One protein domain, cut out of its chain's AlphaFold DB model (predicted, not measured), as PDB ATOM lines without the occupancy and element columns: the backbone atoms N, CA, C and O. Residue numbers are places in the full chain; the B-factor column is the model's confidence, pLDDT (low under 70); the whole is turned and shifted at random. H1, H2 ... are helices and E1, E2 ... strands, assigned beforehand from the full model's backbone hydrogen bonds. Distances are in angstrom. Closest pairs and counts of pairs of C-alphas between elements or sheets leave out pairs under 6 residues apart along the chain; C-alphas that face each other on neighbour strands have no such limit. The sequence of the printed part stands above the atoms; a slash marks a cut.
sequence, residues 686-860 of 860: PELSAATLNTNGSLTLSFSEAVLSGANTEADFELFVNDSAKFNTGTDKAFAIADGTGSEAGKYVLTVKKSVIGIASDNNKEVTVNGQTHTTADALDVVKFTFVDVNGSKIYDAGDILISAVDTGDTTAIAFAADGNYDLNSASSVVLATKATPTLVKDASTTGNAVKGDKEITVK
ATOM      1  N   PRO A 686     -41.443 -40.013  13.892       93.25
ATOM      2  CA  PRO A 686     -41.152 -39.675  12.507       93.25
ATOM      3  C   PRO A 686     -40.101 -40.634  11.945       93.25
ATOM      4  O   PRO A 686     -39.130 -40.971  12.609       93.25
ATOM      5  N   GLU A 687     -40.231 -41.057  10.697       94.69
ATOM      6  CA  GLU A 687     -39.243 -41.888  10.002       94.69
ATOM      7  C   GLU A 687     -38.636 -41.104   8.841       94.69
ATOM      8  O   GLU A 687     -39.372 -40.474   8.084       94.69
ATOM      9  N   LEU A 688     -37.310 -41.148   8.662       95.94
ATOM     10  CA  LEU A 688     -36.657 -40.571   7.484       95.94
ATOM     11  C   LEU A 688     -37.140 -41.311   6.223       95.94
ATOM     12  O   LEU A 688     -36.787 -42.465   5.982       95.94
ATOM     13  N   SER A 689     -37.963 -40.645   5.417       95.31
ATOM     14  CA  SER A 689     -38.637 -41.253   4.267       95.31
ATOM     15  C   SER A 689     -37.880 -41.027   2.961       95.31
ATOM     16  O   SER A 689     -37.898 -41.894   2.089       95.31
ATOM     17  N   ALA A 690     -37.195 -39.887   2.822       96.06
ATOM     18  CA  ALA A 690     -36.414 -39.555   1.635       96.06
ATOM     19  C   ALA A 690     -35.262 -38.590   1.947       96.06
ATOM     20  O   ALA A 690     -35.379 -37.721   2.808       96.06
ATOM     21  N   ALA A 691     -34.189 -38.678   1.162       96.81
ATOM     22  CA  ALA A 691     -33.138 -37.671   1.074       96.81
ATOM     23  C   ALA A 691     -32.924 -37.347  -0.412       96.81
ATOM     24  O   ALA A 691     -32.409 -38.162  -1.169       96.81
ATOM     25  N   THR A 692     -33.405 -36.185  -0.853       96.25
ATOM     26  CA  THR A 692     -33.448 -35.810  -2.276       96.25
ATOM     27  C   THR A 692     -32.290 -34.888  -2.618       96.25
ATOM     28  O   THR A 692     -32.176 -33.816  -2.028       96.25
ATOM     29  N   LEU A 693     -31.457 -35.276  -3.587       96.62
ATOM     30  CA  LEU A 693     -30.371 -34.439  -4.092       96.62
ATOM     31  C   LEU A 693     -30.908 -33.318  -4.990       96.62
ATOM     32  O   LEU A 693     -31.519 -33.561  -6.029       96.62
ATOM     33  N   ASN A 694     -30.656 -32.079  -4.583       95.19
ATOM     34  CA  ASN A 694     -31.094 -30.877  -5.279       95.19
ATOM     35  C   ASN A 694     -30.085 -30.448  -6.355       95.19
ATOM     36  O   ASN A 694     -28.882 -30.701  -6.261       95.19
ATOM     37  N   THR A 695     -30.554 -29.680  -7.342       94.50
ATOM     38  CA  THR A 695     -29.718 -29.145  -8.436       94.50
ATOM     39  C   THR A 695     -28.600 -28.207  -7.973       94.50
ATOM     40  O   THR A 695     -27.653 -27.981  -8.715       94.50
ATOM     41  N   ASN A 696     -28.696 -27.658  -6.760       92.38
ATOM     42  CA  ASN A 696     -27.669 -26.814  -6.142       92.38
ATOM     43  C   ASN A 696     -26.654 -27.599  -5.283       92.38
ATOM     44  O   ASN A 696     -25.834 -26.975  -4.610       92.38
ATOM     45  N   GLY A 697     -26.750 -28.932  -5.241       92.81
ATOM     46  CA  GLY A 697     -25.830 -29.794  -4.495       92.81
ATOM     47  C   GLY A 697     -26.154 -30.005  -3.018       92.81
ATOM     48  O   GLY A 697     -25.332 -30.575  -2.309       92.81
ATOM     49  N   SER A 698     -27.318 -29.556  -2.540       95.38
ATOM     50  CA  SER A 698     -27.828 -29.843  -1.185       95.38
ATOM     51  C   SER A 698     -28.747 -31.070  -1.161       95.38
ATOM     52  O   SER A 698     -29.222 -31.492  -2.215       95.38
ATOM     53  N   LEU A 699     -29.043 -31.614   0.025       96.69
ATOM     54  CA  LEU A 699     -30.071 -32.648   0.203       96.69
ATOM     55  C   LEU A 699     -31.292 -32.097   0.937       96.69
ATOM     56  O   LEU A 699     -31.141 -31.484   1.988       96.69
ATOM     57  N   THR A 700     -32.491 -32.391   0.443       96.06
ATOM     58  CA  THR A 700     -33.743 -32.187   1.185       96.06
ATOM     59  C   THR A 700     -34.163 -33.489   1.858       96.06
ATOM     60  O   THR A 700     -34.422 -34.484   1.177       96.06
ATOM     61  N   LEU A 701     -34.256 -33.482   3.184       96.06
ATOM     62  CA  LEU A 701     -34.620 -34.630   4.011       96.06
ATOM     63  C   LEU A 701     -36.110 -34.568   4.345       96.06
ATOM     64  O   LEU A 701     -36.570 -33.604   4.955       96.06
ATOM     65  N   SER A 702     -36.859 -35.585   3.931       94.56
ATOM     66  CA  SER A 702     -38.293 -35.717   4.204       94.56
ATOM     67  C   SER A 702     -38.541 -36.827   5.214       94.56
ATOM     68  O   SER A 702     -37.814 -37.820   5.238       94.56
ATOM     69  N   PHE A 703     -39.588 -36.663   6.016       94.75
ATOM     70  CA  PHE A 703     -39.971 -37.602   7.063       94.75
ATOM     71  C   PHE A 703     -41.412 -38.088   6.849       94.75
ATOM     72  O   PHE A 703     -42.130 -37.544   6.006       94.75
ATOM     73  N   SER A 704     -41.829 -39.137   7.560       93.25
ATOM     74  CA  SER A 704     -43.216 -39.638   7.548       93.25
ATOM     75  C   SER A 704     -44.230 -38.620   8.080       93.25
ATOM     76  O   SER A 704     -45.419 -38.723   7.787       93.25
ATOM     77  N   GLU A 705     -43.758 -37.621   8.820       92.56
ATOM     78  CA  GLU A 705     -44.523 -36.512   9.381       92.56
ATOM     79  C   GLU A 705     -43.625 -35.280   9.578       92.56
ATOM     80  O   GLU A 705     -42.420 -35.338   9.341       92.56
ATOM     81  N   ALA A 706     -44.199 -34.144   9.974       89.31
ATOM     82  CA  ALA A 706     -43.432 -32.915  10.148       89.31
ATOM     83  C   ALA A 706     -42.533 -32.980  11.394       89.31
ATOM     84  O   ALA A 706     -43.007 -33.266  12.493       89.31
ATOM     85  N   VAL A 707     -41.254 -32.634  11.232       92.12
ATOM     86  CA  VAL A 707     -40.298 -32.510  12.343       92.12
ATOM     87  C   VAL A 707     -40.150 -31.055  12.796       92.12
ATOM     88  O   VAL A 707     -40.321 -30.121  12.008       92.12
ATOM     89  N   LEU A 708     -39.854 -30.853  14.081       91.19
ATOM     90  CA  LEU A 708     -39.639 -29.534  14.682       91.19
ATOM     91  C   LEU A 708     -38.291 -28.937  14.288       91.19
ATOM     92  O   LEU A 708     -37.306 -29.650  14.163       91.19
ATOM     93  N   SER A 709     -38.229 -27.607  14.213       85.88
ATOM     94  CA  SER A 709     -36.964 -26.872  14.115       85.88
ATOM     95  C   SER A 709     -36.074 -27.148  15.330       85.88
ATOM     96  O   SER A 709     -36.543 -27.123  16.473       85.88
ATOM     97  N   GLY A 710     -34.783 -27.394  15.099       80.62
ATOM     98  CA  GLY A 710     -33.853 -27.779  16.157       80.62
ATOM     99  C   GLY A 710     -32.400 -27.434  15.849       80.62
ATOM    100  O   GLY A 710     -31.946 -27.488  14.710       80.62
ATOM    101  N   ALA A 711     -31.640 -27.098  16.893       79.62
ATOM    102  CA  ALA A 711     -30.203 -26.879  16.780       79.62
ATOM    103  C   ALA A 711     -29.432 -28.203  16.878       79.62
ATOM    104  O   ALA A 711     -29.741 -29.050  17.715       79.62
ATOM    105  N   ASN A 712     -28.359 -28.324  16.096       84.12
ATOM    106  CA  ASN A 712     -27.449 -29.474  16.080       84.12
ATOM    107  C   ASN A 712     -28.099 -30.813  15.670       84.12
ATOM    108  O   ASN A 712     -27.621 -31.876  16.069       84.12
ATOM    109  N   THR A 713     -29.175 -30.779  14.882       87.81
ATOM    110  CA  THR A 713     -29.915 -31.971  14.429       87.81
ATOM    111  C   THR A 713     -29.061 -32.914  13.584       87.81
ATOM    112  O   THR A 713     -29.298 -34.118  13.578       87.81
ATOM    113  N   GLU A 714     -27.994 -32.415  12.959       89.88
ATOM    114  CA  GLU A 714     -26.976 -33.215  12.275       89.88
ATOM    115  C   GLU A 714     -26.336 -34.311  13.140       89.88
ATOM    116  O   GLU A 714     -25.868 -35.308  12.598       89.88
ATOM    117  N   ALA A 715     -26.338 -34.179  14.472       91.25
ATOM    118  CA  ALA A 715     -25.803 -35.204  15.368       91.25
ATOM    119  C   ALA A 715     -26.688 -36.461  15.465       91.25
ATOM    120  O   ALA A 715     -26.283 -37.442  16.097       91.25
ATOM    121  N   ASP A 716     -27.880 -36.446  14.864       94.75
ATOM    122  CA  ASP A 716     -28.742 -37.618  14.690       94.75
ATOM    123  C   ASP A 716     -28.531 -38.333  13.347       94.75
ATOM    124  O   ASP A 716     -29.121 -39.391  13.136       94.75
ATOM    125  N   PHE A 717     -27.661 -37.814  12.473       94.88
ATOM    126  CA  PHE A 717     -27.400 -38.380  11.151       94.88
ATOM    127  C   PHE A 717     -25.953 -38.847  10.972       94.88
ATOM    128  O   PHE A 717     -25.017 -38.380  11.622       94.88
ATOM    129  N   GLU A 718     -25.776 -39.771  10.037       94.75
ATOM    130  CA  GLU A 718     -24.502 -40.288   9.563       94.75
ATOM    131  C   GLU A 718     -24.451 -40.093   8.047       94.75
ATOM    132  O   GLU A 718     -25.311 -40.591   7.323       94.75
ATOM    133  N   LEU A 719     -23.478 -39.318   7.570       96.00
ATOM    134  CA  LEU A 719     -23.296 -39.021   6.152       96.00
ATOM    135  C   LEU A 719     -22.026 -39.703   5.642       96.00
ATOM    136  O   LEU A 719     -20.977 -39.621   6.291       96.00
ATOM    137  N   PHE A 720     -22.130 -40.316   4.466       94.75
ATOM    138  CA  PHE A 720     -21.037 -40.941   3.728       94.75
ATOM    139  C   PHE A 720     -21.057 -40.418   2.291       94.75
ATOM    140  O   PHE A 720     -22.114 -40.391   1.653       94.75
ATOM    141  N   VAL A 721     -19.907 -39.983   1.775       95.88
ATOM    142  CA  VAL A 721     -19.785 -39.428   0.419       95.88
ATOM    143  C   VAL A 721     -18.534 -40.000  -0.238       95.88
ATOM    144  O   VAL A 721     -17.467 -39.962   0.360       95.88
ATOM    145  N   ASN A 722     -18.641 -40.501  -1.469       93.19
ATOM    146  CA  ASN A 722     -17.529 -41.117  -2.213       93.19
ATOM    147  C   ASN A 722     -16.826 -42.238  -1.429       93.19
ATOM    148  O   ASN A 722     -15.598 -42.306  -1.409       93.19
ATOM    149  N   ASP A 723     -17.608 -43.075  -0.748       86.06
ATOM    150  CA  ASP A 723     -17.130 -44.177   0.100       86.06
ATOM    151  C   ASP A 723     -16.192 -43.722   1.242       86.06
ATOM    152  O   ASP A 723     -15.367 -44.492   1.740       86.06
ATOM    153  N   SER A 724     -16.316 -42.459   1.671       89.69
ATOM    154  CA  SER A 724     -15.574 -41.907   2.805       89.69
ATOM    155  C   SER A 724     -15.903 -42.612   4.123       89.69
ATOM    156  O   SER A 724     -16.933 -43.273   4.280       89.69
ATOM    157  N   ALA A 725     -15.077 -42.363   5.141       90.25
ATOM    158  CA  ALA A 725     -15.490 -42.591   6.521       90.25
ATOM    159  C   ALA A 725     -16.723 -41.733   6.881       90.25
ATOM    160  O   ALA A 725     -17.042 -40.750   6.203       90.25
ATOM    161  N   LYS A 726     -17.397 -42.099   7.978       92.12
ATOM    162  CA  LYS A 726     -18.496 -41.316   8.552       92.12
ATOM    163  C   LYS A 726     -18.029 -39.886   8.832       92.12
ATOM    164  O   LYS A 726     -17.039 -39.688   9.539       92.12
ATOM    165  N   PHE A 727     -18.780 -38.906   8.335       94.69
ATOM    166  CA  PHE A 727     -18.500 -37.494   8.583       94.69
ATOM    167  C   PHE A 727     -18.568 -37.168  10.083       94.69
ATOM    168  O   PHE A 727     -19.475 -37.611  10.795       94.69
ATOM    169  N   ASN A 728     -17.628 -36.353  10.561       88.25
ATOM    170  CA  ASN A 728     -17.601 -35.861  11.933       88.25
ATOM    171  C   ASN A 728     -18.849 -35.015  12.230       88.25
ATOM    172  O   ASN A 728     -19.182 -34.088  11.493       88.25
ATOM    173  N   THR A 729     -19.514 -35.316  13.343       83.69
ATOM    174  CA  THR A 729     -20.694 -34.591  13.838       83.69
ATOM    175  C   THR A 729     -20.387 -33.713  15.056       83.69
ATOM    176  O   THR A 729     -21.273 -33.020  15.558       83.69
ATOM    177  N   GLY A 730     -19.137 -33.726  15.539       81.81
ATOM    178  CA  GLY A 730     -18.658 -32.934  16.670       81.81
ATOM    179  C   GLY A 730     -18.300 -31.487  16.311       81.81
ATOM    180  O   GLY A 730     -18.904 -30.851  15.443       81.81
ATOM    181  N   THR A 731     -17.303 -30.931  17.004       78.88
ATOM    182  CA  THR A 731     -16.735 -29.623  16.644       78.88
ATOM    183  C   THR A 731     -16.106 -29.692  15.252       78.88
ATOM    184  O   THR A 731     -15.487 -30.695  14.923       78.88
ATOM    185  N   ASP A 732     -16.259 -28.631  14.452       85.94
ATOM    186  CA  ASP A 732     -15.648 -28.502  13.116       85.94
ATOM    187  C   ASP A 732     -16.138 -29.496  12.041       85.94
ATOM    188  O   ASP A 732     -15.443 -29.791  11.078       85.94
ATOM    189  N   LYS A 733     -17.384 -29.962  12.162       89.62
ATOM    190  CA  LYS A 733     -18.097 -30.750  11.143       89.62
ATOM    191  C   LYS A 733     -18.127 -30.105   9.744       89.62
ATOM    192  O   LYS A 733     -18.403 -28.905   9.587       89.62
ATOM    193  N   ALA A 734     -17.967 -30.942   8.718       91.56
ATOM    194  CA  ALA A 734     -18.040 -30.544   7.312       91.56
ATOM    195  C   ALA A 734     -19.446 -30.583   6.706       91.56
ATOM    196  O   ALA A 734     -19.599 -30.264   5.536       91.56
ATOM    197  N   PHE A 735     -20.492 -30.906   7.463       94.06
ATOM    198  CA  PHE A 735     -21.867 -30.740   6.992       94.06
ATOM    199  C   PHE A 735     -22.716 -29.988   8.012       94.06
ATOM    200  O   PHE A 735     -22.375 -29.893   9.191       94.06
ATOM    201  N   ALA A 736     -23.788 -29.377   7.529       92.06
ATOM    202  CA  ALA A 736     -24.743 -28.646   8.340       92.06
ATOM    203  C   ALA A 736     -26.154 -28.982   7.878       92.06
ATOM    204  O   ALA A 736     -26.408 -29.079   6.675       92.06
ATOM    205  N   ILE A 737     -27.052 -29.121   8.844       93.31
ATOM    206  CA  ILE A 737     -28.480 -29.233   8.605       93.31
ATOM    207  C   ILE A 737     -29.138 -27.918   9.021       93.31
ATOM    208  O   ILE A 737     -28.821 -27.357  10.069       93.31
ATOM    209  N   ALA A 738     -30.020 -27.413   8.169       92.50
ATOM    210  CA  ALA A 738     -30.850 -26.250   8.434       92.50
ATOM    211  C   ALA A 738     -32.326 -26.593   8.219       92.50
ATOM    212  O   ALA A 738     -32.657 -27.509   7.464       92.50
ATOM    213  N   ASP A 739     -33.210 -25.824   8.848       91.62
ATOM    214  CA  ASP A 739     -34.646 -25.955   8.635       91.62
ATOM    215  C   ASP A 739     -35.018 -25.580   7.201       91.62
ATOM    216  O   ASP A 739     -34.590 -24.551   6.662       91.62
ATOM    217  N   GLY A 740     -35.851 -26.411   6.582       88.31
ATOM    218  CA  GLY A 740     -36.487 -26.066   5.325       88.31
ATOM    219  C   GLY A 740     -37.430 -24.874   5.506       88.31
ATOM    220  O   GLY A 740     -38.080 -24.701   6.537       88.31
ATOM    221  N   THR A 741     -37.508 -24.025   4.484       87.19
ATOM    222  CA  THR A 741     -38.389 -22.848   4.462       87.19
ATOM    223  C   THR A 741     -39.310 -22.905   3.245       87.19
ATOM    224  O   THR A 741     -39.069 -23.663   2.304       87.19
ATOM    225  N   GLY A 742     -40.389 -22.116   3.244       88.44
ATOM    226  CA  GLY A 742     -41.335 -22.094   2.123       88.44
ATOM    227  C   GLY A 742     -42.005 -23.457   1.906       88.44
ATOM    228  O   GLY A 742     -42.624 -23.983   2.827       88.44
ATOM    229  N   SER A 743     -41.876 -24.030   0.703       84.69
ATOM    230  CA  SER A 743     -42.428 -25.356   0.365       84.69
ATOM    231  C   SER A 743     -41.784 -26.513   1.134       84.69
ATOM    232  O   SER A 743     -42.357 -27.599   1.184       84.69
ATOM    233  N   GLU A 744     -40.622 -26.283   1.749       84.75
ATOM    234  CA  GLU A 744     -39.883 -27.286   2.520       84.75
ATOM    235  C   GLU A 744     -40.068 -27.122   4.038       84.75
ATOM    236  O   GLU A 744     -39.317 -27.703   4.815       84.75
ATOM    237  N   ALA A 745     -41.043 -26.328   4.495       86.31
ATOM    238  CA  ALA A 745     -41.339 -26.210   5.923       86.31
ATOM    239  C   ALA A 745     -41.693 -27.584   6.538       86.31
ATOM    240  O   ALA A 745     -42.475 -28.342   5.963       86.31
ATOM    241  N   GLY A 746     -41.112 -27.904   7.701       84.94
ATOM    242  CA  GLY A 746     -41.240 -29.220   8.352       84.94
ATOM    243  C   GLY A 746     -40.283 -30.296   7.816       84.94
ATOM    244  O   GLY A 746     -40.392 -31.457   8.209       84.94
ATOM    245  N   LYS A 747     -39.357 -29.917   6.925       91.62
ATOM    246  CA  LYS A 747     -38.250 -30.737   6.412       91.62
ATOM    247  C   LYS A 747     -36.906 -30.134   6.810       91.62
ATOM    248  O   LYS A 747     -36.833 -28.998   7.280       91.62
ATOM    249  N   TYR A 748     -35.829 -30.861   6.525       95.00
ATOM    250  CA  TYR A 748     -34.465 -30.372   6.703       95.00
ATOM    251  C   TYR A 748     -33.702 -30.263   5.388       95.00
ATOM    252  O   TYR A 748     -33.921 -31.044   4.465       95.00
ATOM    253  N   VAL A 749     -32.768 -29.316   5.321       94.81
ATOM    254  CA  VAL A 749     -31.841 -29.134   4.202       94.81
ATOM    255  C   VAL A 749     -30.415 -29.359   4.693       94.81
ATOM    256  O   VAL A 749     -29.906 -28.601   5.518       94.81
ATOM    257  N   LEU A 750     -29.761 -30.395   4.174       95.94
ATOM    258  CA  LEU A 750     -28.369 -30.725   4.456       95.94
ATOM    259  C   LEU A 750     -27.455 -30.111   3.392       95.94
ATOM    260  O   LEU A 750     -27.680 -30.252   2.189       95.94
ATOM    261  N   THR A 751     -26.382 -29.467   3.840       95.44
ATOM    262  CA  THR A 751     -25.312 -28.938   2.984       95.44
ATOM    263  C   THR A 751     -23.958 -29.439   3.461       95.44
ATOM    264  O   THR A 751     -23.721 -29.545   4.664       95.44
ATOM    265  N   VAL A 752     -23.062 -29.734   2.521       96.12
ATOM    266  CA  VAL A 752     -21.669 -30.095   2.811       96.12
ATOM    267  C   VAL A 752     -20.783 -28.895   2.511       96.12
ATOM    268  O   VAL A 752     -20.928 -28.255   1.474       96.12
ATOM    269  N   LYS A 753     -19.879 -28.571   3.427       94.56
ATOM    270  CA  LYS A 753     -18.890 -27.503   3.317       94.56
ATOM    271  C   LYS A 753     -17.640 -28.046   2.644       94.56
ATOM    272  O   LYS A 753     -17.237 -29.178   2.896       94.56
ATOM    273  N   LYS A 754     -16.989 -27.209   1.845       93.38
ATOM    274  CA  LYS A 754     -15.606 -27.442   1.431       93.38
ATOM    275  C   LYS A 754     -14.684 -26.473   2.158       93.38
ATOM    276  O   LYS A 754     -15.077 -25.357   2.496       93.38
ATOM    277  N   SER A 755     -13.461 -26.910   2.380       95.12
ATOM    278  CA  SER A 755     -12.403 -26.204   3.082       95.12
ATOM    279  C   SER A 755     -11.200 -26.035   2.168       95.12
ATOM    280  O   SER A 755     -11.038 -26.758   1.180       95.12
ATOM    281  N   VAL A 756     -10.353 -25.067   2.499       94.50
ATOM    282  CA  VAL A 756      -9.101 -24.807   1.793       94.50
ATOM    283  C   VAL A 756      -7.936 -24.699   2.755       94.50
ATOM    284  O   VAL A 756      -8.081 -24.154   3.847       94.50
ATOM    285  N   ILE A 757      -6.774 -25.185   2.327       94.31
ATOM    286  CA  ILE A 757      -5.493 -24.996   3.008       94.31
ATOM    287  C   ILE A 757      -4.378 -24.886   1.966       94.31
ATOM    288  O   ILE A 757      -4.435 -25.523   0.913       94.31
ATOM    289  N   GLY A 758      -3.380 -24.052   2.235       92.94
ATOM    290  CA  GLY A 758      -2.220 -23.861   1.372       92.94
ATOM    291  C   GLY A 758      -0.972 -24.408   2.038       92.94
ATOM    292  O   GLY A 758      -0.604 -23.948   3.119       92.94
ATOM    293  N   ILE A 759      -0.313 -25.355   1.378       91.25
ATOM    294  CA  ILE A 759       0.919 -25.982   1.862       91.25
ATOM    295  C   ILE A 759       2.057 -25.602   0.915       91.25
ATOM    296  O   ILE A 759       1.934 -25.776  -0.296       91.25
ATOM    297  N   ALA A 760       3.140 -25.052   1.469       91.19
ATOM    298  CA  ALA A 760       4.325 -24.663   0.707       91.19
ATOM    299  C   ALA A 760       5.111 -25.892   0.227       91.19
ATOM    300  O   ALA A 760       5.237 -26.872   0.969       91.19
ATOM    301  N   SER A 761       5.651 -25.820  -0.988       88.12
ATOM    302  CA  SER A 761       6.559 -26.824  -1.532       88.12
ATOM    303  C   SER A 761       7.868 -26.864  -0.757       88.12
ATOM    304  O   SER A 761       8.322 -25.871  -0.179       88.12
ATOM    305  N   ASP A 762       8.473 -28.046  -0.718       85.06
ATOM    306  CA  ASP A 762       9.805 -28.208  -0.156       85.06
ATOM    307  C   ASP A 762      10.894 -27.712  -1.133       85.06
ATOM    308  O   ASP A 762      10.631 -27.188  -2.221       85.06
ATOM    309  N   ASN A 763      12.161 -27.889  -0.752       83.88
ATOM    310  CA  ASN A 763      13.303 -27.473  -1.573       83.88
ATOM    311  C   ASN A 763      13.400 -28.202  -2.936       83.88
ATOM    312  O   ASN A 763      14.260 -27.840  -3.739       83.88
ATOM    313  N   ASN A 764      12.541 -29.193  -3.207       84.69
ATOM    314  CA  ASN A 764      12.492 -29.968  -4.446       84.69
ATOM    315  C   ASN A 764      11.287 -29.610  -5.342       84.69
ATOM    316  O   ASN A 764      11.034 -30.327  -6.308       84.69
ATOM    317  N   LYS A 765      10.587 -28.491  -5.086       90.25
ATOM    318  CA  LYS A 765       9.390 -28.042  -5.837       90.25
ATOM    319  C   LYS A 765       8.203 -29.006  -5.753       90.25
ATOM    320  O   LYS A 765       7.333 -28.995  -6.626       90.25
ATOM    321  N   GLU A 766       8.138 -29.827  -4.714       89.75
ATOM    322  CA  GLU A 766       7.078 -30.813  -4.537       89.75
ATOM    323  C   GLU A 766       6.293 -30.548  -3.249       89.75
ATOM    324  O   GLU A 766       6.841 -30.139  -2.225       89.75
ATOM    325  N   VAL A 767       4.986 -30.797  -3.301       89.00
ATOM    326  CA  VAL A 767       4.112 -30.902  -2.131       89.00
ATOM    327  C   VAL A 767       3.548 -32.309  -2.113       89.00
ATOM    328  O   VAL A 767       2.810 -32.695  -3.018       89.00
ATOM    329  N   THR A 768       3.886 -33.076  -1.080       87.38
ATOM    330  CA  THR A 768       3.342 -34.422  -0.893       87.38
ATOM    331  C   THR A 768       2.424 -34.452   0.318       87.38
ATOM    332  O   THR A 768       2.870 -34.224   1.440       87.38
ATOM    333  N   VAL A 769       1.149 -34.773   0.095       87.50
ATOM    334  CA  VAL A 769       0.149 -34.979   1.155       87.50
ATOM    335  C   VAL A 769      -0.578 -36.288   0.871       87.50
ATOM    336  O   VAL A 769      -0.971 -36.546  -0.262       87.50
ATOM    337  N   ASN A 770      -0.699 -37.160   1.876       82.19
ATOM    338  CA  ASN A 770      -1.318 -38.492   1.751       82.19
ATOM    339  C   ASN A 770      -0.749 -39.367   0.621       82.19
ATOM    340  O   ASN A 770      -1.469 -40.149   0.006       82.19
ATOM    341  N   GLY A 771       0.544 -39.224   0.319       80.62
ATOM    342  CA  GLY A 771       1.202 -39.969  -0.758       80.62
ATOM    343  C   GLY A 771       0.885 -39.475  -2.175       80.62
ATOM    344  O   GLY A 771       1.381 -40.072  -3.128       80.62
ATOM    345  N   GLN A 772       0.111 -38.395  -2.327       84.25
ATOM    346  CA  GLN A 772      -0.080 -37.685  -3.593       84.25
ATOM    347  C   GLN A 772       0.955 -36.564  -3.695       84.25
ATOM    348  O   GLN A 772       0.989 -35.682  -2.835       84.25
ATOM    349  N   THR A 773       1.789 -36.596  -4.734       89.69
ATOM    350  CA  THR A 773       2.818 -35.578  -4.987       89.69
ATOM    351  C   THR A 773       2.350 -34.609  -6.067       89.69
ATOM    352  O   THR A 773       2.051 -35.006  -7.193       89.69
ATOM    353  N   HIS A 774       2.325 -33.326  -5.728       88.94
ATOM    354  CA  HIS A 774       2.037 -32.227  -6.639       88.94
ATOM    355  C   HIS A 774       3.317 -31.435  -6.886       88.94
ATOM    356  O   HIS A 774       3.974 -30.999  -5.943       88.94
ATOM    357  N   THR A 775       3.674 -31.263  -8.156       89.31
ATOM    358  CA  THR A 775       4.798 -30.410  -8.545       89.31
ATOM    359  C   THR A 775       4.336 -28.960  -8.626       89.31
ATOM    360  O   THR A 775       3.209 -28.677  -9.033       89.31
ATOM    361  N   THR A 776       5.214 -28.055  -8.217       90.25
ATOM    362  CA  THR A 776       5.016 -26.603  -8.263       90.25
ATOM    363  C   THR A 776       5.986 -25.968  -9.251       90.25
ATOM    364  O   THR A 776       7.005 -26.571  -9.613       90.25
ATOM    365  N   ALA A 777       5.666 -24.765  -9.721       89.62
ATOM    366  CA  ALA A 777       6.512 -24.019 -10.636       89.62
ATOM    367  C   ALA A 777       7.857 -23.668  -9.983       89.62
ATOM    368  O   ALA A 777       8.894 -23.885 -10.620       89.62
ATOM    369  N   ASP A 778       7.862 -23.226  -8.722       87.12
ATOM    370  CA  ASP A 778       9.048 -22.855  -7.949       87.12
ATOM    371  C   ASP A 778       9.085 -23.404  -6.510       87.12
ATOM    372  O   ASP A 778       8.089 -23.808  -5.914       87.12
ATOM    373  N   ALA A 779      10.298 -23.480  -5.947       82.06
ATOM    374  CA  ALA A 779      10.476 -23.914  -4.564       82.06
ATOM    375  C   ALA A 779       9.929 -22.822  -3.638       82.06
ATOM    376  O   ALA A 779      10.266 -21.653  -3.834       82.06
ATOM    377  N   LEU A 780       9.168 -23.223  -2.614       85.94
ATOM    378  CA  LEU A 780       8.385 -22.375  -1.705       85.94
ATOM    379  C   LEU A 780       7.010 -21.922  -2.233       85.94
ATOM    380  O   LEU A 780       6.282 -21.293  -1.462       85.94
ATOM    381  N   ASP A 781       6.630 -22.248  -3.474       92.44
ATOM    382  CA  ASP A 781       5.264 -22.026  -3.967       92.44
ATOM    383  C   ASP A 781       4.251 -22.843  -3.160       92.44
ATOM    384  O   ASP A 781       4.528 -23.949  -2.690       92.44
ATOM    385  N   VAL A 782       3.046 -22.307  -3.002       92.50
ATOM    386  CA  VAL A 782       1.978 -22.925  -2.222       92.50
ATOM    387  C   VAL A 782       0.997 -23.660  -3.128       92.50
ATOM    388  O   VAL A 782       0.381 -23.066  -4.015       92.50
ATOM    389  N   VAL A 783       0.764 -24.943  -2.841       93.69
ATOM    390  CA  VAL A 783      -0.353 -25.697  -3.423       93.69
ATOM    391  C   VAL A 783      -1.592 -25.471  -2.563       93.69
ATOM    392  O   VAL A 783      -1.625 -25.843  -1.385       93.69
ATOM    393  N   LYS A 784      -2.625 -24.860  -3.150       93.69
ATOM    394  CA  LYS A 784      -3.951 -24.719  -2.540       93.69
ATOM    395  C   LYS A 784      -4.723 -26.020  -2.721       93.69
ATOM    396  O   LYS A 784      -5.171 -26.337  -3.825       93.69
ATOM    397  N   PHE A 785      -4.948 -26.727  -1.623       94.19
ATOM    398  CA  PHE A 785      -5.878 -27.848  -1.562       94.19
ATOM    399  C   PHE A 785      -7.276 -27.321  -1.265       94.19
ATOM    400  O   PHE A 785      -7.461 -26.534  -0.340       94.19
ATOM    401  N   THR A 786      -8.256 -27.747  -2.056       94.81
ATOM    402  CA  THR A 786      -9.689 -27.585  -1.788       94.81
ATOM    403  C   THR A 786     -10.267 -28.973  -1.575       94.81
ATOM    404  O   THR A 786     -10.096 -29.841  -2.433       94.81
ATOM    405  N   PHE A 787     -10.907 -29.204  -0.438       94.88
ATOM    406  CA  PHE A 787     -11.309 -30.538   0.003       94.88
ATOM    407  C   PHE A 787     -12.526 -30.475   0.933       94.88
ATOM    408  O   PHE A 787     -12.908 -29.397   1.379       94.88
ATOM    409  N   VAL A 788     -13.156 -31.610   1.219       96.06
ATOM    410  CA  VAL A 788     -14.135 -31.750   2.311       96.06
ATOM    411  C   VAL A 788     -13.411 -32.375   3.499       96.06
ATOM    412  O   VAL A 788     -12.899 -33.483   3.363       96.06
ATOM    413  N   ASP A 789     -13.366 -31.657   4.622       94.12
ATOM    414  CA  ASP A 789     -12.728 -32.086   5.878       94.12
ATOM    415  C   ASP A 789     -13.640 -33.076   6.624       94.12
ATOM    416  O   ASP A 789     -14.471 -32.694   7.451       94.12
ATOM    417  N   VAL A 790     -13.565 -34.354   6.259       94.38
ATOM    418  CA  VAL A 790     -14.524 -35.378   6.707       94.38
ATOM    419  C   VAL A 790     -14.407 -35.605   8.212       94.38
ATOM    420  O   VAL A 790     -15.421 -35.801   8.886       94.38
ATOM    421  N   ASN A 791     -13.189 -35.564   8.753       91.62
ATOM    422  CA  ASN A 791     -12.912 -35.879  10.155       91.62
ATOM    423  C   ASN A 791     -12.859 -34.640  11.077       91.62
ATOM    424  O   ASN A 791     -12.854 -34.800  12.299       91.62
ATOM    425  N   GLY A 792     -12.894 -33.423  10.523       91.69
ATOM    426  CA  GLY A 792     -12.854 -32.159  11.266       91.69
ATOM    427  C   GLY A 792     -11.466 -31.804  11.804       91.69
ATOM    428  O   GLY A 792     -11.362 -31.073  12.794       91.69
ATOM    429  N   SER A 793     -10.400 -32.349  11.218       91.69
ATOM    430  CA  SER A 793      -9.021 -32.173  11.689       91.69
ATOM    431  C   SER A 793      -8.432 -30.799  11.359       91.69
ATOM    432  O   SER A 793      -7.409 -30.418  11.937       91.69
ATOM    433  N   LYS A 794      -9.067 -30.039  10.454       92.25
ATOM    434  CA  LYS A 794      -8.573 -28.768   9.896       92.25
ATOM    435  C   LYS A 794      -7.247 -28.876   9.142       92.25
ATOM    436  O   LYS A 794      -6.593 -27.860   8.891       92.25
ATOM    437  N   ILE A 795      -6.852 -30.083   8.763       89.94
ATOM    438  CA  ILE A 795      -5.739 -30.367   7.857       89.94
ATOM    439  C   ILE A 795      -6.269 -31.222   6.707       89.94
ATOM    440  O   ILE A 795      -7.340 -31.792   6.827       89.94
ATOM    441  N   TYR A 796      -5.545 -31.275   5.589       91.19
ATOM    442  CA  TYR A 796      -5.876 -32.221   4.526       91.19
ATOM    443  C   TYR A 796      -5.183 -33.559   4.811       91.19
ATOM    444  O   TYR A 796      -3.949 -33.615   4.820       91.19
ATOM    445  N   ASP A 797      -5.955 -34.623   5.030       90.38
ATOM    446  CA  ASP A 797      -5.456 -35.978   5.286       90.38
ATOM    447  C   ASP A 797      -6.196 -37.066   4.473       90.38
ATOM    448  O   ASP A 797      -7.033 -36.777   3.617       90.38
ATOM    449  N   ALA A 798      -5.774 -38.327   4.612       86.88
ATOM    450  CA  ALA A 798      -6.223 -39.417   3.746       86.88
ATOM    451  C   ALA A 798      -7.713 -39.765   3.926       86.88
ATOM    452  O   ALA A 798      -8.267 -40.475   3.088       86.88
ATOM    453  N   GLY A 799      -8.345 -39.299   5.008       87.31
ATOM    454  CA  GLY A 799      -9.777 -39.452   5.257       87.31
ATOM    455  C   GLY A 799     -10.649 -38.414   4.546       87.31
ATOM    456  O   GLY A 799     -11.870 -38.562   4.562       87.31
ATOM    457  N   ASP A 800     -10.046 -37.400   3.921       93.00
ATOM    458  CA  ASP A 800     -10.748 -36.278   3.304       93.00
ATOM    459  C   ASP A 800     -11.037 -36.465   1.816       93.00
ATOM    460  O   ASP A 800     -10.314 -37.132   1.071       93.00
ATOM    461  N   ILE A 801     -12.071 -35.771   1.341       93.31
ATOM    462  CA  ILE A 801     -12.452 -35.792  -0.073       93.31
ATOM    463  C   ILE A 801     -11.745 -34.645  -0.788       93.31
ATOM    464  O   ILE A 801     -12.147 -33.486  -0.674       93.31
ATOM    465  N   LEU A 802     -10.700 -34.960  -1.552       92.31
ATOM    466  CA  LEU A 802     -10.001 -33.975  -2.378       92.31
ATOM    467  C   LEU A 802     -10.884 -33.523  -3.550       92.31
ATOM    468  O   LEU A 802     -11.325 -34.340  -4.355       92.31
ATOM    469  N   ILE A 803     -11.089 -32.211  -3.676       93.81
ATOM    470  CA  ILE A 803     -11.820 -31.598  -4.796       93.81
ATOM    471  C   ILE A 803     -10.830 -31.099  -5.851       93.81
ATOM    472  O   ILE A 803     -11.002 -31.354  -7.042       93.81
ATOM    473  N   SER A 804      -9.786 -30.382  -5.427       92.69
ATOM    474  CA  SER A 804      -8.730 -29.889  -6.321       92.69
ATOM    475  C   SER A 804      -7.454 -29.535  -5.561       92.69
ATOM    476  O   SER A 804      -7.530 -29.050  -4.434       92.69
ATOM    477  N   ALA A 805      -6.303 -29.667  -6.217       93.06
ATOM    478  CA  ALA A 805      -5.014 -29.161  -5.752       93.06
ATOM    479  C   ALA A 805      -4.404 -28.291  -6.857       93.06
ATOM    480  O   ALA A 805      -4.205 -28.770  -7.974       93.06
ATOM    481  N   VAL A 806      -4.177 -27.008  -6.573       93.19
ATOM    482  CA  VAL A 806      -3.747 -26.018  -7.574       93.19
ATOM    483  C   VAL A 806      -2.524 -25.272  -7.061       93.19
ATOM    484  O   VAL A 806      -2.551 -24.741  -5.953       93.19
ATOM    485  N   ASP A 807      -1.471 -25.221  -7.870       92.94
ATOM    486  CA  ASP A 807      -0.331 -24.339  -7.631       92.94
ATOM    487  C   ASP A 807      -0.775 -22.874  -7.749       92.94
ATOM    488  O   ASP A 807      -1.374 -22.470  -8.750       92.94
ATOM    489  N   THR A 808      -0.533 -22.098  -6.698       90.06
ATOM    490  CA  THR A 808      -0.939 -20.691  -6.631       90.06
ATOM    491  C   THR A 808       0.112 -19.738  -7.193       90.06
ATOM    492  O   THR A 808      -0.239 -18.604  -7.516       90.06
ATOM    493  N   GLY A 809       1.375 -20.167  -7.315       87.19
ATOM    494  CA  GLY A 809       2.513 -19.283  -7.596       87.19
ATOM    495  C   GLY A 809       2.806 -18.258  -6.487       87.19
ATOM    496  O   GLY A 809       3.606 -17.344  -6.688       87.19
ATOM    497  N   ASP A 810       2.138 -18.374  -5.334       87.81
ATOM    498  CA  ASP A 810       2.358 -17.543  -4.155       87.81
ATOM    499  C   ASP A 810       3.248 -18.280  -3.151       87.81
ATOM    500  O   ASP A 810       3.108 -19.480  -2.933       87.81
ATOM    501  N   THR A 811       4.098 -17.544  -2.434       87.06
ATOM    502  CA  THR A 811       4.940 -18.100  -1.357       87.06
ATOM    503  C   THR A 811       4.296 -17.984   0.030       87.06
ATOM    504  O   THR A 811       4.944 -18.225   1.051       87.06
ATOM    505  N   THR A 812       3.044 -17.517   0.106       87.88
ATOM    506  CA  THR A 812       2.347 -17.254   1.375       87.88
ATOM    507  C   THR A 812       1.383 -18.387   1.681       87.88
ATOM    508  O   THR A 812       0.444 -18.626   0.929       87.88
ATOM    509  N   ALA A 813       1.591 -19.068   2.810       84.00
ATOM    510  CA  ALA A 813       0.707 -20.146   3.240       84.00
ATOM    511  C   ALA A 813      -0.742 -19.652   3.395       84.00
ATOM    512  O   ALA A 813      -0.998 -18.604   3.992       84.00
ATOM    513  N   ILE A 814      -1.693 -20.441   2.893       90.44
ATOM    514  CA  ILE A 814      -3.124 -20.186   3.073       90.44
ATOM    515  C   ILE A 814      -3.559 -20.943   4.325       90.44
ATOM    516  O   ILE A 814      -3.503 -22.173   4.369       90.44
ATOM    517  N   ALA A 815      -3.978 -20.209   5.355       92.19
ATOM    518  CA  ALA A 815      -4.528 -20.814   6.562       92.19
ATOM    519  C   ALA A 815      -5.826 -21.573   6.249       92.19
ATOM    520  O   ALA A 815      -6.541 -21.224   5.309       92.19
ATOM    521  N   PHE A 816      -6.143 -22.574   7.072       93.19
ATOM    522  CA  PHE A 816      -7.412 -23.285   6.975       93.19
ATOM    523  C   PHE A 816      -8.592 -22.303   6.972       93.19
ATOM    524  O   PHE A 816      -8.730 -21.482   7.885       93.19
ATOM    525  N   ALA A 817      -9.459 -22.415   5.970       92.06
ATOM    526  CA  ALA A 817     -10.693 -21.645   5.879       92.06
ATOM    527  C   ALA A 817     -11.805 -22.474   5.228       92.06
ATOM    528  O   ALA A 817     -11.547 -23.272   4.330       92.06
ATOM    529  N   ALA A 818     -13.052 -22.252   5.646       86.31
ATOM    530  CA  ALA A 818     -14.215 -22.766   4.927       86.31
ATOM    531  C   ALA A 818     -14.429 -21.940   3.643       86.31
ATOM    532  O   ALA A 818     -14.469 -20.712   3.704       86.31
ATOM    533  N   ASP A 819     -14.589 -22.605   2.499       85.06
ATOM    534  CA  ASP A 819     -14.674 -22.007   1.156       85.06
ATOM    535  C   ASP A 819     -16.009 -22.364   0.474       85.06
ATOM    536  O   ASP A 819     -16.065 -22.907  -0.627       85.06
ATOM    537  N   GLY A 820     -17.122 -22.102   1.162       89.94
ATOM    538  CA  GLY A 820     -18.472 -22.371   0.654       89.94
ATOM    539  C   GLY A 820     -18.878 -23.848   0.705       89.94
ATOM    540  O   GLY A 820     -18.394 -24.615   1.537       89.94
ATOM    541  N   ASN A 821     -19.806 -24.237  -0.178       94.25
ATOM    542  CA  ASN A 821     -20.412 -25.570  -0.172       94.25
ATOM    543  C   ASN A 821     -19.830 -26.475  -1.269       94.25
ATOM    544  O   ASN A 821     -19.524 -26.026  -2.378       94.25
ATOM    545  N   TYR A 822     -19.691 -27.756  -0.946       95.06
ATOM    546  CA  TYR A 822     -19.425 -28.829  -1.891       95.06
ATOM    547  C   TYR A 822     -20.722 -29.204  -2.617       95.06
ATOM    548  O   TYR A 822     -21.752 -29.425  -1.983       95.06
ATOM    549  N   ASP A 823     -20.670 -29.260  -3.948       95.69
ATOM    550  CA  ASP A 823     -21.803 -29.684  -4.764       95.69
ATOM    551  C   ASP A 823     -21.871 -31.216  -4.792       95.69
ATOM    552  O   ASP A 823     -21.099 -31.869  -5.504       95.69
ATOM    553  N   LEU A 824     -22.807 -31.792  -4.033       96.38
ATOM    554  CA  LEU A 824     -23.010 -33.242  -3.966       96.38
ATOM    555  C   LEU A 824     -23.385 -33.870  -5.320       96.38
ATOM    556  O   LEU A 824     -23.220 -35.076  -5.492       96.38
ATOM    557  N   ASN A 825     -23.800 -33.090  -6.327       95.81
ATOM    558  CA  ASN A 825     -23.978 -33.620  -7.683       95.81
ATOM    559  C   ASN A 825     -22.664 -34.111  -8.303       95.81
ATOM    560  O   ASN A 825     -22.701 -34.959  -9.196       95.81
ATOM    561  N   SER A 826     -21.515 -33.631  -7.821       94.06
ATOM    562  CA  SER A 826     -20.186 -34.076  -8.259       94.06
ATOM    563  C   SER A 826     -19.675 -35.334  -7.541       94.06
ATOM    564  O   SER A 826     -18.675 -35.901  -7.975       94.06
ATOM    565  N   ALA A 827     -20.357 -35.799  -6.488       94.88
ATOM    566  CA  ALA A 827     -19.998 -37.017  -5.762       94.88
ATOM    567  C   ALA A 827     -20.280 -38.285  -6.593       94.88
ATOM    568  O   ALA A 827     -21.235 -38.316  -7.371       94.88
ATOM    569  N   SER A 828     -19.477 -39.336  -6.437       94.06
ATOM    570  CA  SER A 828     -19.715 -40.668  -7.005       94.06
ATOM    571  C   SER A 828     -20.728 -41.488  -6.206       94.06
ATOM    572  O   SER A 828     -21.440 -42.274  -6.816       94.06
ATOM    573  N   SER A 829     -20.804 -41.288  -4.885       95.94
ATOM    574  CA  SER A 829     -21.791 -41.913  -3.995       95.94
ATOM    575  C   SER A 829     -22.174 -40.967  -2.852       95.94
ATOM    576  O   SER A 829     -21.351 -40.165  -2.405       95.94
ATOM    577  N   VAL A 830     -23.424 -41.032  -2.394       97.19
ATOM    578  CA  VAL A 830     -23.968 -40.302  -1.244       97.19
ATOM    579  C   VAL A 830     -24.946 -41.210  -0.501       97.19
ATOM    580  O   VAL A 830     -25.994 -41.584  -1.032       97.19
ATOM    581  N   VAL A 831     -24.637 -41.514   0.757       96.50
ATOM    582  CA  VAL A 831     -25.501 -42.286   1.658       96.50
ATOM    583  C   VAL A 831     -25.745 -41.478   2.923       96.50
ATOM    584  O   VAL A 831     -24.808 -40.938   3.516       96.50
ATOM    585  N   LEU A 832     -27.007 -41.393   3.332       96.56
ATOM    586  CA  LEU A 832     -27.418 -40.766   4.582       96.56
ATOM    587  C   LEU A 832     -28.140 -41.794   5.446       96.56
ATOM    588  O   LEU A 832     -29.087 -42.426   4.982       96.56
ATOM    589  N   ALA A 833     -27.745 -41.903   6.708       95.25
ATOM    590  CA  ALA A 833     -28.441 -42.708   7.695       95.25
ATOM    591  C   ALA A 833     -28.819 -41.890   8.933       95.25
ATOM    592  O   ALA A 833     -28.172 -40.894   9.256       95.25
ATOM    593  N   THR A 834     -29.859 -42.301   9.650       96.44
ATOM    594  CA  THR A 834     -30.092 -41.885  11.041       96.44
ATOM    595  C   THR A 834     -29.264 -42.769  11.970       96.44
ATOM    596  O   THR A 834     -29.199 -43.978  11.752       96.44
ATOM    597  N   LYS A 835     -28.692 -42.218  13.044       93.81
ATOM    598  CA  LYS A 835     -27.993 -43.033  14.055       93.81
ATOM    599  C   LYS A 835     -28.950 -44.009  14.756       93.81
ATOM    600  O   LYS A 835     -30.161 -43.826  14.707       93.81
ATOM    601  N   ALA A 836     -28.411 -44.983  15.486       92.56
ATOM    602  CA  ALA A 836     -29.215 -45.993  16.185       92.56
ATOM    603  C   ALA A 836     -30.205 -45.427  17.221       92.56
ATOM    604  O   ALA A 836     -31.317 -45.923  17.370       92.56
ATOM    605  N   THR A 837     -29.819 -44.375  17.950       92.69
ATOM    606  CA  THR A 837     -30.636 -43.780  19.026       92.69
ATOM    607  C   THR A 837     -30.693 -42.253  18.924       92.69
ATOM    608  O   THR A 837     -30.042 -41.544  19.699       92.69
ATOM    609  N   PRO A 838     -31.425 -41.709  17.941       93.75
ATOM    610  CA  PRO A 838     -31.605 -40.271  17.768       93.75
ATOM    611  C   PRO A 838     -32.430 -39.656  18.899       93.75
ATOM    612  O   PRO A 838     -33.263 -40.314  19.520       93.75
ATOM    613  N   THR A 839     -32.140 -38.395  19.224       93.12
ATOM    614  CA  THR A 839     -32.754 -37.699  20.372       93.12
ATOM    615  C   THR A 839     -33.062 -36.227  20.118       93.12
ATOM    616  O   THR A 839     -33.758 -35.607  20.927       93.12
ATOM    617  N   LEU A 840     -32.542 -35.654  19.033       93.38
ATOM    618  CA  LEU A 840     -32.604 -34.231  18.709       93.38
ATOM    619  C   LEU A 840     -33.668 -33.934  17.654       93.38
ATOM    620  O   LEU A 840     -34.395 -32.955  17.794       93.38
ATOM    621  N   VAL A 841     -33.785 -34.772  16.623       94.31
ATOM    622  CA  VAL A 841     -34.847 -34.672  15.620       94.31
ATOM    623  C   VAL A 841     -36.118 -35.272  16.193       94.31
ATOM    624  O   VAL A 841     -36.156 -36.466  16.494       94.31
ATOM    625  N   LYS A 842     -37.150 -34.442  16.332       93.50
ATOM    626  CA  LYS A 842     -38.439 -34.814  16.917       93.50
ATOM    627  C   LYS A 842     -39.596 -34.340  16.056       93.50
ATOM    628  O   LYS A 842     -39.448 -33.340  15.353       93.50
ATOM    629  N   ASP A 843     -40.724 -35.031  16.133       92.25
ATOM    630  CA  ASP A 843     -41.984 -34.544  15.568       92.25
ATOM    631  C   ASP A 843     -42.528 -33.323  16.332       92.25
ATOM    632  O   ASP A 843     -41.978 -32.897  17.353       92.25
ATOM    633  N   ALA A 844     -43.618 -32.758  15.812       87.19
ATOM    634  CA  ALA A 844     -44.321 -31.619  16.394       87.19
ATOM    635  C   ALA A 844     -45.415 -31.988  17.415       87.19
ATOM    636  O   ALA A 844     -46.170 -31.103  17.829       87.19
ATOM    637  N   SER A 845     -45.522 -33.255  17.813       90.44
ATOM    638  CA  SER A 845     -46.490 -33.676  18.824       90.44
ATOM    639  C   SER A 845     -46.106 -33.161  20.219       90.44
ATOM    640  O   SER A 845     -44.966 -32.789  20.506       90.44
ATOM    641  N   THR A 846     -47.071 -33.157  21.136       88.12
ATOM    642  CA  THR A 846     -46.888 -32.829  22.557       88.12
ATOM    643  C   THR A 846     -46.036 -33.860  23.291       88.12
ATOM    644  O   THR A 846     -45.504 -33.552  24.359       88.12
ATOM    645  N   THR A 847     -45.877 -35.061  22.734       88.00
ATOM    646  CA  THR A 847     -45.004 -36.113  23.270       88.00
ATOM    647  C   THR A 847     -43.578 -35.979  22.723       88.00
ATOM    648  O   THR A 847     -42.622 -36.333  23.420       88.00
ATOM    649  N   GLY A 848     -43.423 -35.371  21.539       89.88
ATOM    650  CA  GLY A 848     -42.152 -35.027  20.912       89.88
ATOM    651  C   GLY A 848     -41.319 -36.267  20.613       89.88
ATOM    652  O   GLY A 848     -40.196 -36.389  21.132       89.88
ATOM    653  N   ASN A 849     -41.874 -37.198  19.832       91.81
ATOM    654  CA  ASN A 849     -41.232 -38.479  19.564       91.81
ATOM    655  C   ASN A 849     -39.972 -38.253  18.722       91.81
ATOM    656  O   ASN A 849     -39.969 -37.491  17.755       91.81
ATOM    657  N   ALA A 850     -38.867 -38.889  19.118       93.88
ATOM    658  CA  ALA A 850     -37.621 -38.813  18.362       93.88
ATOM    659  C   ALA A 850     -37.736 -39.615  17.060       93.88
ATOM    660  O   ALA A 850     -38.407 -40.645  17.040       93.88
ATOM    661  N   VAL A 851     -37.061 -39.163  15.999       95.00
ATOM    662  CA  VAL A 851     -37.039 -39.861  14.702       95.00
ATOM    663  C   VAL A 851     -36.626 -41.327  14.864       95.00
ATOM    664  O   VAL A 851     -35.843 -41.664  15.743       95.00
ATOM    665  N   LYS A 852     -37.139 -42.237  14.040       94.75
ATOM    666  CA  LYS A 852     -36.718 -43.643  14.067       94.75
ATOM    667  C   LYS A 852     -35.237 -43.747  13.675       94.75
ATOM    668  O   LYS A 852     -34.805 -43.120  12.710       94.75
ATOM    669  N   GLY A 853     -34.471 -44.502  14.463       95.31
ATOM    670  CA  GLY A 853     -33.051 -44.762  14.223       95.31
ATOM    671  C   GLY A 853     -32.804 -45.843  13.170       95.31
ATOM    672  O   GLY A 853     -33.739 -46.491  12.702       95.31
ATOM    673  N   ASP A 854     -31.532 -46.036  12.809       93.69
ATOM    674  CA  ASP A 854     -31.047 -47.088  11.892       93.69
ATOM    675  C   ASP A 854     -31.695 -47.108  10.490       93.69
ATOM    676  O   ASP A 854     -31.664 -48.113   9.777       93.69
ATOM    677  N   LYS A 855     -32.274 -45.986  10.054       95.88
ATOM    678  CA  LYS A 855     -32.777 -45.806   8.695       95.88
ATOM    679  C   LYS A 855     -31.663 -45.326   7.773       95.88
ATOM    680  O   LYS A 855     -31.124 -44.250   7.996       95.88
ATOM    681  N   GLU A 856     -31.382 -46.073   6.708       95.50
ATOM    682  CA  GLU A 856     -30.415 -45.709   5.665       95.50
ATOM    683  C   GLU A 856     -31.118 -45.373   4.341       95.50
ATOM    684  O   GLU A 856     -32.072 -46.041   3.936       95.50
ATOM    685  N   ILE A 857     -30.633 -44.333   3.660       96.94
ATOM    686  CA  ILE A 857     -31.047 -43.932   2.317       96.94
ATOM    687  C   ILE A 857     -29.806 -43.763   1.442       96.94
ATOM    688  O   ILE A 857     -29.001 -42.849   1.639       96.94
ATOM    689  N   THR A 858     -29.691 -44.609   0.421       96.31
ATOM    690  CA  THR A 858     -28.783 -44.378  -0.706       96.31
ATOM    691  C   THR A 858     -29.374 -43.289  -1.596       96.31
ATOM    692  O   THR A 858     -30.435 -43.470  -2.193       96.31
ATOM    693  N   VAL A 859     -28.706 -42.140  -1.658       96.06
ATOM    694  CA  VAL A 859     -29.164 -40.963  -2.408       96.06
ATOM    695  C   VAL A 859     -28.628 -40.978  -3.835       96.06
ATOM    696  O   VAL A 859     -29.343 -40.635  -4.778       96.06
ATOM    697  N   LYS A 860     -27.359 -41.351  -3.980       93.75
ATOM    698  CA  LYS A 860     -26.617 -41.448  -5.235       93.75
ATOM    699  C   LYS A 860     -25.583 -42.550  -5.091       93.75
ATOM    700  O   LYS A 860     -25.402 -43.299  -6.070       93.75
TER     701      LYS A 860
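Overview. This is residues 686 to 860 of the 860 residues of the protein "S-layer homology domain-containing protein" of Brevibacillus invocatus (UniProt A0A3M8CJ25). The model is a rod of two strand-built lobes end to end, with the long strand E5 running through both. In one lobe E1, E2, E4 and the first part of E5 are partly face to face with the small crossed sheet E3, E11, E12; in the other, E8, E9 and the last part of E5 have the short hairpin E6 and E7 over them, and E10 is beside E5 where the lobes join. The printed part has 175 residues, with one named helix and twelve named strands in the order E1 E2 H1 E3 E4 E5 E6 E7 E8 E9 E10 E11 E12; the largest sheet is branched, and its neighbour pairs are antiparallel, as are those of the other two sheets. The class is mostly strand, with under half of the residues in named elements; the whole is only just compact, close to loose, with a radius of gyration of the C-alphas of 18.8 A and spans of 64 by 30 by 26 A.

Along the chain. E1, residues 688 to 693, begins at C-alpha 688 (-36.657, -40.571, 7.484). E2 is 699 to 703, H1 713 to 716, E3 717 to 721 and E4 735 to 739. E5, residues 748 to 760, is 39.7 A long and ends at C-alpha 760 (4.325, -24.663, 0.707). E6 is 766 to 769, E7 772 to 775, E8 782 to 788, 18.9 A long, and E9 801 to 807, 18.3 A long. E10 is 817 to 822, E11 830 to 834, and E12, 856 to 858, ends at C-alpha 858 (-28.783, -44.378, -0.706).

Arrangement. The branched sheet is strongly twisted. E1 and E2 form a hairpin, with N 692 and O 700 2.8 A apart. On one side of E5 are E2, N 701 to O 748 2.8 A, and E10, N 819 to O 754 2.8 A; on the other side are E4, N 736 to O 751 2.9 A, and E8, N 755 to O 787 2.7 A. E8 and E9 form a hairpin, N 784 to O 806 2.8 A. The three sheets are a stack of sheets, face to face in turn: E3 E11 E12, with N 718 to O 833 2.8 A and N 857 to O 832 2.8 A, faces the branched sheet at 8.4 A centre to centre, and the hairpin E6 and E7, N 767 to O 774 2.8 A, faces it at 9.2 A. H1 only grazes the branched sheet with residues 713 to 715, and is too short for an O i to N i+4 pair; its one O i to N i+3 pair is within hydrogen-bond range.

Size, cuts and confidence. The two C-alphas farthest apart, those of Asn 764 and Thr 846, are 65.3 A apart. The printed part has no cut. The links E3 to E4, E8 to E9 and E11 to E12 are long, the last with 21 residues. The mean pLDDT of the printed part is 91.5, and no printed residue is under 70.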